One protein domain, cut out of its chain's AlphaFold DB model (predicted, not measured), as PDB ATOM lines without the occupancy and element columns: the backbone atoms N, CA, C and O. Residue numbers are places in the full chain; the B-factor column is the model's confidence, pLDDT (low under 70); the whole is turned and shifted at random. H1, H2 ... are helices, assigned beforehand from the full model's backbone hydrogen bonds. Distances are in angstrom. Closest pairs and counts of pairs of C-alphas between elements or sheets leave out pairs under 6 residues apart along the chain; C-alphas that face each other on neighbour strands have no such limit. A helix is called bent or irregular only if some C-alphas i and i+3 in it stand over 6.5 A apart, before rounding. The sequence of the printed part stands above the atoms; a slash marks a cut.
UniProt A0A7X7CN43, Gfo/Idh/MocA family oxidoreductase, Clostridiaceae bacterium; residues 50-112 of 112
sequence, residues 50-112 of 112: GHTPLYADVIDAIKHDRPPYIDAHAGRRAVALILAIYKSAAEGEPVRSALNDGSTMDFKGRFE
ATOM      1  N   GLY A  50     162.519 167.999 126.630       85.06
ATOM      2  CA  GLY A  50     163.644 167.795 127.557       85.06
ATOM      3  C   GLY A  50     163.824 166.375 128.114       85.06
ATOM      4  O   GLY A  50     164.929 166.013 128.508       85.06
ATOM      5  N   HIS A  51     162.778 165.543 128.140       90.88
ATOM      6  CA  HIS A  51     162.847 164.214 128.770       90.88
ATOM      7  C   HIS A  51     163.774 163.246 128.023       90.88
ATOM      8  O   HIS A  51     164.648 162.630 128.628       90.88
ATOM      9  N   THR A  52     163.599 163.111 126.707       92.75
ATOM     10  CA  THR A  52     164.400 162.210 125.864       92.75
ATOM     11  C   THR A  52     165.910 162.478 125.955       92.75
ATOM     12  O   THR A  52     166.642 161.525 126.226       92.75
ATOM     13  N   PRO A  53     166.413 163.720 125.781       93.81
ATOM     14  CA  PRO A  53     167.844 163.993 125.914       93.81
ATOM     15  C   PRO A  53     168.350 163.788 127.346       93.81
ATOM     16  O   PRO A  53     169.467 163.307 127.519       93.81
ATOM     17  N   LEU A  54     167.535 164.061 128.372       95.44
ATOM     18  CA  LEU A  54     167.916 163.788 129.759       95.44
ATOM     19  C   LEU A  54     168.086 162.282 130.020       95.44
ATOM     20  O   LEU A  54     169.072 161.870 130.625       95.44
ATOM     21  N   TYR A  55     167.171 161.439 129.530       96.38
ATOM     22  CA  TYR A  55     167.332 159.984 129.627       96.38
ATOM     23  C   TYR A  55     168.538 159.480 128.834       96.38
ATOM     24  O   TYR A  55     169.250 158.594 129.307       96.38
ATOM     25  N   ALA A  56     168.784 160.041 127.646       97.81
ATOM     26  CA  ALA A  56     169.957 159.704 126.849       97.81
ATOM     27  C   ALA A  56     171.258 160.020 127.607       97.81
ATOM     28  O   ALA A  56     172.152 159.176 127.633       97.81
ATOM     29  N   ASP A  57     171.331 161.174 128.279       98.00
ATOM     30  CA  ASP A  57     172.464 161.538 129.133       98.00
ATOM     31  C   ASP A  57     172.661 160.554 130.293       98.00
ATOM     32  O   ASP A  57     173.781 160.108 130.516       98.00
ATOM     33  N   VAL A  58     171.593 160.153 130.989       97.69
ATOM     34  CA  VAL A  58     171.696 159.177 132.090       97.69
ATOM     35  C   VAL A  58     172.215 157.826 131.591       97.69
ATOM     36  O   VAL A  58     173.092 157.228 132.214       97.69
ATOM     37  N   ILE A  59     171.703 157.339 130.455       98.31
ATOM     38  CA  ILE A  59     172.167 156.085 129.842       98.31
ATOM     39  C   ILE A  59     173.651 156.190 129.473       98.31
ATOM     40  O   ILE A  59     174.416 155.258 129.717       98.31
ATOM     41  N   ASP A  60     174.051 157.308 128.875       98.50
ATOM     42  CA  ASP A  60     175.432 157.573 128.489       98.50
ATOM     43  C   ASP A  60     176.364 157.667 129.708       98.50
ATOM     44  O   ASP A  60     177.438 157.069 129.707       98.50
ATOM     45  N   ALA A  61     175.916 158.329 130.775       98.44
ATOM     46  CA  ALA A  61     176.648 158.470 132.026       98.44
ATOM     47  C   ALA A  61     176.970 157.114 132.665       98.44
ATOM     48  O   ALA A  61     178.106 156.874 133.069       98.44
ATOM     49  N   ILE A  62     175.994 156.203 132.671       98.25
ATOM     50  CA  ILE A  62     176.165 154.829 133.159       98.25
ATOM     51  C   ILE A  62     177.160 154.053 132.287       98.25
ATOM     52  O   ILE A  62     178.012 153.340 132.808       98.25
ATOM     53  N   LYS A  63     177.061 154.172 130.956       98.69
ATOM     54  CA  LYS A  63     177.936 153.444 130.020       98.69
ATOM     55  C   LYS A  63     179.397 153.881 130.100       98.69
ATOM     56  O   LYS A  63     180.277 153.058 129.865       98.69
ATOM     57  N   HIS A  64     179.635 155.155 130.392       98.50
ATOM     58  CA  HIS A  64     180.965 155.762 130.368       98.50
ATOM     59  C   HIS A  64     181.529 156.081 131.757       98.50
ATOM     60  O   HIS A  64     182.557 156.745 131.835       98.50
ATOM     61  N   ASP A  65     180.871 155.627 132.828       97.88
ATOM     62  CA  ASP A  65     181.274 155.871 134.220       97.88
ATOM     63  C   ASP A  65     181.590 157.354 134.499       97.88
ATOM     64  O   ASP A  65     182.629 157.723 135.048       97.88
ATOM     65  N   ARG A  66     180.684 158.235 134.062       98.00
ATOM     66  CA  ARG A  66     180.768 159.680 134.313       98.00
ATOM     67  C   ARG A  66     179.578 160.149 135.149       98.00
ATOM     68  O   ARG A  66     178.522 159.517 135.129       98.00
ATOM     69  N   PRO A  67     179.688 161.298 135.834       97.44
ATOM     70  CA  PRO A  67     178.527 161.927 136.442       97.44
ATOM     71  C   PRO A  67     177.433 162.222 135.395       97.44
ATOM     72  O   PRO A  67     177.757 162.625 134.267       97.44
ATOM     73  N   PRO A  68     176.144 162.045 135.744       97.44
ATOM     74  CA  PRO A  68     175.050 162.517 134.904       97.44
ATOM     75  C   PRO A  68     175.057 164.048 134.845       97.44
ATOM     76  O   PRO A  68     175.580 164.717 135.737       97.44
ATOM     77  N   TYR A  69     174.429 164.606 133.814       96.12
ATOM     78  CA  TYR A  69     174.303 166.046 133.601       96.12
ATOM     79  C   TYR A  69     173.689 166.762 134.811       96.12
ATOM     80  O   TYR A  69     174.123 167.853 135.179       96.12
ATOM     81  N   ILE A  70     172.717 166.119 135.468       96.38
ATOM     82  CA  ILE A  70     172.144 166.563 136.741       96.38
ATOM     83  C   ILE A  70     172.469 165.529 137.820       96.38
ATOM     84  O   ILE A  70     171.848 164.469 137.889       96.38
ATOM     85  N   ASP A  71     173.438 165.846 138.676       95.62
ATOM     86  CA  ASP A  71     173.832 165.000 139.802       95.62
ATOM     87  C   ASP A  71     173.011 165.273 141.081       95.62
ATOM     88  O   ASP A  71     172.190 166.196 141.171       95.62
ATOM     89  N   ALA A  72     173.245 164.463 142.118       94.12
ATOM     90  CA  ALA A  72     172.557 164.602 143.401       94.12
ATOM     91  C   ALA A  72     172.827 165.959 144.079       94.12
ATOM     92  O   ALA A  72     171.953 166.502 144.761       94.12
ATOM     93  N   HIS A  73     174.014 166.540 143.882       93.94
ATOM     94  CA  HIS A  73     174.354 167.844 144.444       93.94
ATOM     95  C   HIS A  73     173.579 168.972 143.755       93.94
ATOM     96  O   HIS A  73     173.107 169.883 144.437       93.94
ATOM     97  N   ALA A  74     173.404 168.912 142.435       94.25
ATOM     98  CA  ALA A  74     172.569 169.827 141.667       94.25
ATOM     99  C   ALA A  74     171.108 169.750 142.113       94.25
ATOM    100  O   ALA A  74     170.515 170.788 142.418       94.25
ATOM    101  N   GLY A  75     170.573 168.536 142.269       92.75
ATOM    102  CA  GLY A  75     169.236 168.323 142.824       92.75
ATOM    103  C   GLY A  75     169.082 168.916 144.229       92.75
ATOM    104  O   GLY A  75     168.140 169.666 144.494       92.75
ATOM    105  N   ARG A  76     170.053 168.673 145.121       91.62
ATOM    106  CA  ARG A  76     170.040 169.224 146.487       91.62
ATOM    107  C   ARG A  76     170.046 170.754 146.501       91.62
ATOM    108  O   ARG A  76     169.329 171.340 147.308       91.62
ATOM    109  N   ARG A  77     170.815 171.413 145.624       91.56
ATOM    110  CA  ARG A  77     170.838 172.888 145.535       91.56
ATOM    111  C   ARG A  77     169.468 173.465 145.171       91.56
ATOM    112  O   ARG A  77     169.069 174.467 145.758       91.56
ATOM    113  N   ALA A  78     168.736 172.822 144.257       92.12
ATOM    114  CA  ALA A  78     167.386 173.249 143.889       92.12
ATOM    115  C   ALA A  78     166.408 173.139 145.073       92.12
ATOM    116  O   ALA A  78     165.691 174.092 145.375       92.12
ATOM    117  N   VAL A  79     166.432 172.016 145.802       91.31
ATOM    118  CA  VAL A  79     165.593 171.822 147.001       91.31
ATOM    119  C   VAL A  79     165.947 172.824 148.104       91.31
ATOM    120  O   VAL A  79     165.053 173.392 148.726       91.31
ATOM    121  N   ALA A  80     167.236 173.098 148.322       91.31
ATOM    122  CA  ALA A  80     167.683 174.067 149.322       91.31
ATOM    123  C   ALA A  80     167.147 175.484 149.054       91.31
ATOM    124  O   ALA A  80     166.790 176.193 149.995       91.31
ATOM    125  N   LEU A  81     167.041 175.887 147.782       91.56
ATOM    126  CA  LEU A  81     166.428 177.161 147.403       91.56
ATOM    127  C   LEU A  81     164.925 177.187 147.723       91.56
ATOM    128  O   LEU A  81     164.442 178.173 148.276       91.56
ATOM    129  N   ILE A  82     164.193 176.105 147.434       91.62
ATOM    130  CA  ILE A  82     162.758 175.996 147.755       91.62
ATOM    131  C   ILE A  82     162.531 176.122 149.266       91.62
ATOM    132  O   ILE A  82     161.681 176.897 149.702       91.62
ATOM    133  N   LEU A  83     163.327 175.420 150.077       92.12
ATOM    134  CA  LEU A  83     163.240 175.518 151.536       92.12
ATOM    135  C   LEU A  83     163.572 176.931 152.038       92.12
ATOM    136  O   LEU A  83     162.926 177.414 152.966       92.12
ATOM    137  N   ALA A  84     164.534 177.623 151.418       92.06
ATOM    138  CA  ALA A  84     164.848 179.009 151.762       92.06
ATOM    139  C   ALA A  84     163.679 179.960 151.449       92.06
ATOM    140  O   ALA A  84     163.398 180.855 152.244       92.06
ATOM    141  N   ILE A  85     162.958 179.738 150.344       91.56
ATOM    142  CA  ILE A  85     161.733 180.482 150.010       91.56
ATOM    143  C   ILE A  85     160.650 180.225 151.063       91.56
ATOM    144  O   ILE A  85     160.046 181.176 151.556       91.56
ATOM    145  N   TYR A  86     160.427 178.966 151.455       91.69
ATOM    146  CA  TYR A  86     159.444 178.629 152.491       91.69
ATOM    147  C   TYR A  86     159.793 179.254 153.837       91.69
ATOM    148  O   TYR A  86     158.921 179.826 154.486       91.69
ATOM    149  N   LYS A  87     161.071 179.217 154.222       91.12
ATOM    150  CA  LYS A  87     161.562 179.874 155.431       91.12
ATOM    151  C   LYS A  87     161.384 181.391 155.378       91.12
ATOM    152  O   LYS A  87     160.880 181.969 156.333       91.12
ATOM    153  N   SER A  88     161.722 182.030 154.260       92.38
ATOM    154  CA  SER A  88     161.533 183.475 154.093       92.38
ATOM    155  C   SER A  88     160.057 183.865 154.198       92.38
ATOM    156  O   SER A  88     159.704 184.775 154.943       92.38
ATOM    157  N   ALA A  89     159.172 183.105 153.547       91.94
ATOM    158  CA  ALA A  89     157.729 183.264 153.700       91.94
ATOM    159  C   ALA A  89     157.251 182.968 155.133       91.94
ATOM    160  O   ALA A  89     156.191 183.452 155.534       91.94
ATOM    161  N   ALA A  90     158.006 182.162 155.891       90.31
ATOM    162  CA  ALA A  90     157.735 181.833 157.280       90.31
ATOM    163  C   ALA A  90     158.049 182.926 158.279       90.31
ATOM    164  O   ALA A  90     157.224 183.205 159.150       90.31
ATOM    165  N   GLU A  91     159.206 183.537 158.110       91.25
ATOM    166  CA  GLU A  91     159.758 184.513 159.036       91.25
ATOM    167  C   GLU A  91     159.421 185.951 158.622       91.25
ATOM    168  O   GLU A  91     159.524 186.857 159.439       91.25
ATOM    169  N   GLY A  92     158.993 186.168 157.373       93.75
ATOM    170  CA  GLY A  92     158.769 187.505 156.819       93.75
ATOM    171  C   GLY A  92     160.067 188.254 156.511       93.75
ATOM    172  O   GLY A  92     160.032 189.449 156.234       93.75
ATOM    173  N   GLU A  93     161.204 187.557 156.541       93.88
ATOM    174  CA  GLU A  93     162.543 188.131 156.440       93.88
ATOM    175  C   GLU A  93     163.361 187.460 155.319       93.88
ATOM    176  O   GLU A  93     163.122 186.296 154.968       93.88
ATOM    177  N   PRO A  94     164.348 188.159 154.726       93.44
ATOM    178  CA  PRO A  94     165.227 187.570 153.720       93.44
ATOM    179  C   PRO A  94     166.125 186.460 154.286       93.44
ATOM    180  O   PRO A  94     166.860 186.662 155.255       93.44
ATOM    181  N   VAL A  95     166.177 185.314 153.601       91.38
ATOM    182  CA  VAL A  95     167.124 184.227 153.903       91.38
ATOM    183  C   VAL A  95     168.391 184.410 153.062       91.38
ATOM    184  O   VAL A  95     168.346 184.376 151.835       91.38
ATOM    185  N   ARG A  96     169.536 184.637 153.719       81.56
ATOM    186  CA  ARG A  96     170.784 185.079 153.060       81.56
ATOM    187  C   ARG A  96     171.675 183.964 152.509       81.56
ATOM    188  O   ARG A  96     172.630 184.261 151.798       81.56
ATOM    189  N   SER A  97     171.403 182.705 152.827       71.69
ATOM    190  CA  SER A  97     172.203 181.574 152.354       71.69
ATOM    191  C   SER A  97     171.320 180.390 152.001       71.69
ATOM    192  O   SER A  97     170.252 180.208 152.586       71.69
ATOM    193  N   ALA A  98     171.796 179.557 151.072       66.12
ATOM    194  CA  ALA A  98     171.207 178.244 150.862       66.12
ATOM    195  C   ALA A  98     171.186 177.499 152.203       66.12
ATOM    196  O   ALA A  98     172.197 177.462 152.910       66.12
ATOM    197  N   LEU A  99     170.022 176.969 152.570       71.38
ATOM    198  CA  LEU A  99     169.871 176.209 153.802       71.38
ATOM    199  C   LEU A  99     170.733 174.946 153.705       71.38
ATOM    200  O   LEU A  99     170.566 174.141 152.787       71.38
ATOM    201  N   ASN A 100     171.669 174.784 154.640       68.00
ATOM    202  CA  ASN A 100     172.432 173.541 154.778       68.00
ATOM    203  C   ASN A 100     171.619 172.476 155.537       68.00
ATOM    204  O   ASN A 100     171.920 171.282 155.451       68.00
ATOM    205  N   ASP A 101     170.577 172.941 156.215       71.56
ATOM    206  CA  ASP A 101     169.771 172.325 157.244       71.56
ATOM    207  C   ASP A 101     168.344 172.898 157.151       71.56
ATOM    208  O   ASP A 101     168.131 174.109 157.098       71.56
ATOM    209  N   GLY A 102     167.361 172.008 157.047       76.31
ATOM    210  CA  GLY A 102     165.957 172.354 156.848       76.31
ATOM    211  C   GLY A 102     165.191 171.168 156.282       76.31
ATOM    212  O   GLY A 102     165.707 170.422 155.448       76.31
ATOM    213  N   SER A 103     163.969 170.974 156.757       86.25
ATOM    214  CA  SER A 103     163.101 169.877 156.355       86.25
ATOM    215  C   SER A 103     161.830 170.420 155.726       86.25
ATOM    216  O   SER A 103     161.260 171.411 156.178       86.25
ATOM    217  N   THR A 104     161.306 169.723 154.719       85.75
ATOM    218  CA  THR A 104     159.955 170.005 154.208       85.75
ATOM    219  C   THR A 104     158.894 169.848 155.300       85.75
ATOM    220  O   THR A 104     157.825 170.444 155.209       85.75
ATOM    221  N   MET A 105     159.191 169.074 156.350       91.00
ATOM    222  CA  MET A 105     158.296 168.867 157.488       91.00
ATOM    223  C   MET A 105     158.179 170.087 158.404       91.00
ATOM    224  O   MET A 105     157.166 170.204 159.092       91.00
ATOM    225  N   ASP A 106     159.146 171.009 158.379       89.12
ATOM    226  CA  ASP A 106     159.142 172.213 159.222       89.12
ATOM    227  C   ASP A 106     157.995 173.176 158.854       89.12
ATOM    228  O   ASP A 106     157.610 174.033 159.646       89.12
ATOM    229  N   PHE A 107     157.411 173.011 157.661       89.06
ATOM    230  CA  PHE A 107     156.341 173.856 157.119       89.06
ATOM    231  C   PHE A 107     154.989 173.136 157.012       89.06
ATOM    232  O   PHE A 107     154.078 173.613 156.329       89.06
ATOM    233  N   LYS A 108     154.834 171.974 157.657       90.69
ATOM    234  CA  LYS A 108     153.576 171.216 157.634       90.69
ATOM    235  C   LYS A 108     152.416 172.061 158.191       90.69
ATOM    236  O   LYS A 108     152.548 172.663 159.251       90.69
ATOM    237  N   GLY A 109     151.280 172.074 157.487       88.88
ATOM    238  CA  GLY A 109     150.071 172.815 157.877       88.88
ATOM    239  C   GLY A 109     150.127 174.326 157.620       88.88
ATOM    240  O   GLY A 109     149.196 175.040 157.968       88.88
ATOM    241  N   ARG A 110     151.212 174.839 157.024       83.69
ATOM    242  CA  ARG A 110     151.376 176.278 156.773       83.69
ATOM    243  C   ARG A 110     150.590 176.793 155.561       83.69
ATOM    244  O   ARG A 110     150.224 177.962 155.535       83.69
ATOM    245  N   PHE A 111     150.418 175.954 154.543       79.00
ATOM    246  CA  PHE A 111     149.843 176.333 153.244       79.00
ATOM    247  C   PHE A 111     148.441 175.747 153.016       79.00
ATOM    248  O   PHE A 111     147.989 175.685 151.875       79.00
ATOM    249  N   GLU A 112     147.809 175.267 154.089       81.75
ATOM    250  CA  GLU A 112     146.408 174.830 154.105       81.75
ATOM    251  C   GLU A 112     145.453 176.022 154.261       81.75
ATOM    252  O   GLU A 112     145.862 177.037 154.874       81.75
TER     253      GLU A 112
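What this domain is: This is residues 50 to 112 of the 112 residues of the protein "Gfo/Idh/MocA family oxidoreductase" of Clostridiaceae bacterium (UniProt A0A7X7CN43). One long helix, H2, makes much of the length of an open, elongated model, with H1 set off beyond its first end by residues 64 to 71. From the other end of H2, residues 92 to 103 fold back along it to the tiny helix H3, which lies beside H2 near Leu 83. The printed part has 63 residues with three named helices, in the order H1, H2, H3, and no named strand; the class is all helix. It is only just extended, close to loose, with a radius of gyration of the C-alphas of 16.3 A and spans of 46 by 25 by 18 A.

How they stand to each other: H2, residues 72 to 91, touches no helix. H3, residues 104 to 107, is close to H2 but not clearly touching it: their closest C-alphas, those of Leu 83 and Thr 104, are 7.0 A apart. H1, residues 51 to 63, is apart from both H2 and H3. In H1 and H2 every O i to N i+4 pair is within hydrogen-bond range. H3 is too short for such a pair, and its one O i to N i+3 pair is not within range.

Where its parts are: H2 measures 28.4 A from C-alpha 72 at (172.557, 164.602, 143.401) to C-alpha 91 at (159.758, 184.513, 159.036). H1 measures 18.6 A and begins with C-alpha 51 at (162.847, 164.214, 128.770). H3 is neither bent nor irregular, but only just: C-alphas 104 and 107 are 6.0 A apart.

The domain as a whole: The two C-alphas farthest apart, those of Lys 63 and Gly 92, are 47.4 A from each other. The printed part has no cut and ends at Glu 112, the chain's last residue. The link from H1 to H2 is short, with 8 residues, and that from H2 to H3 is long, with 12. The mean pLDDT of the printed part is 90.5; residues 98 and 100 are under 70.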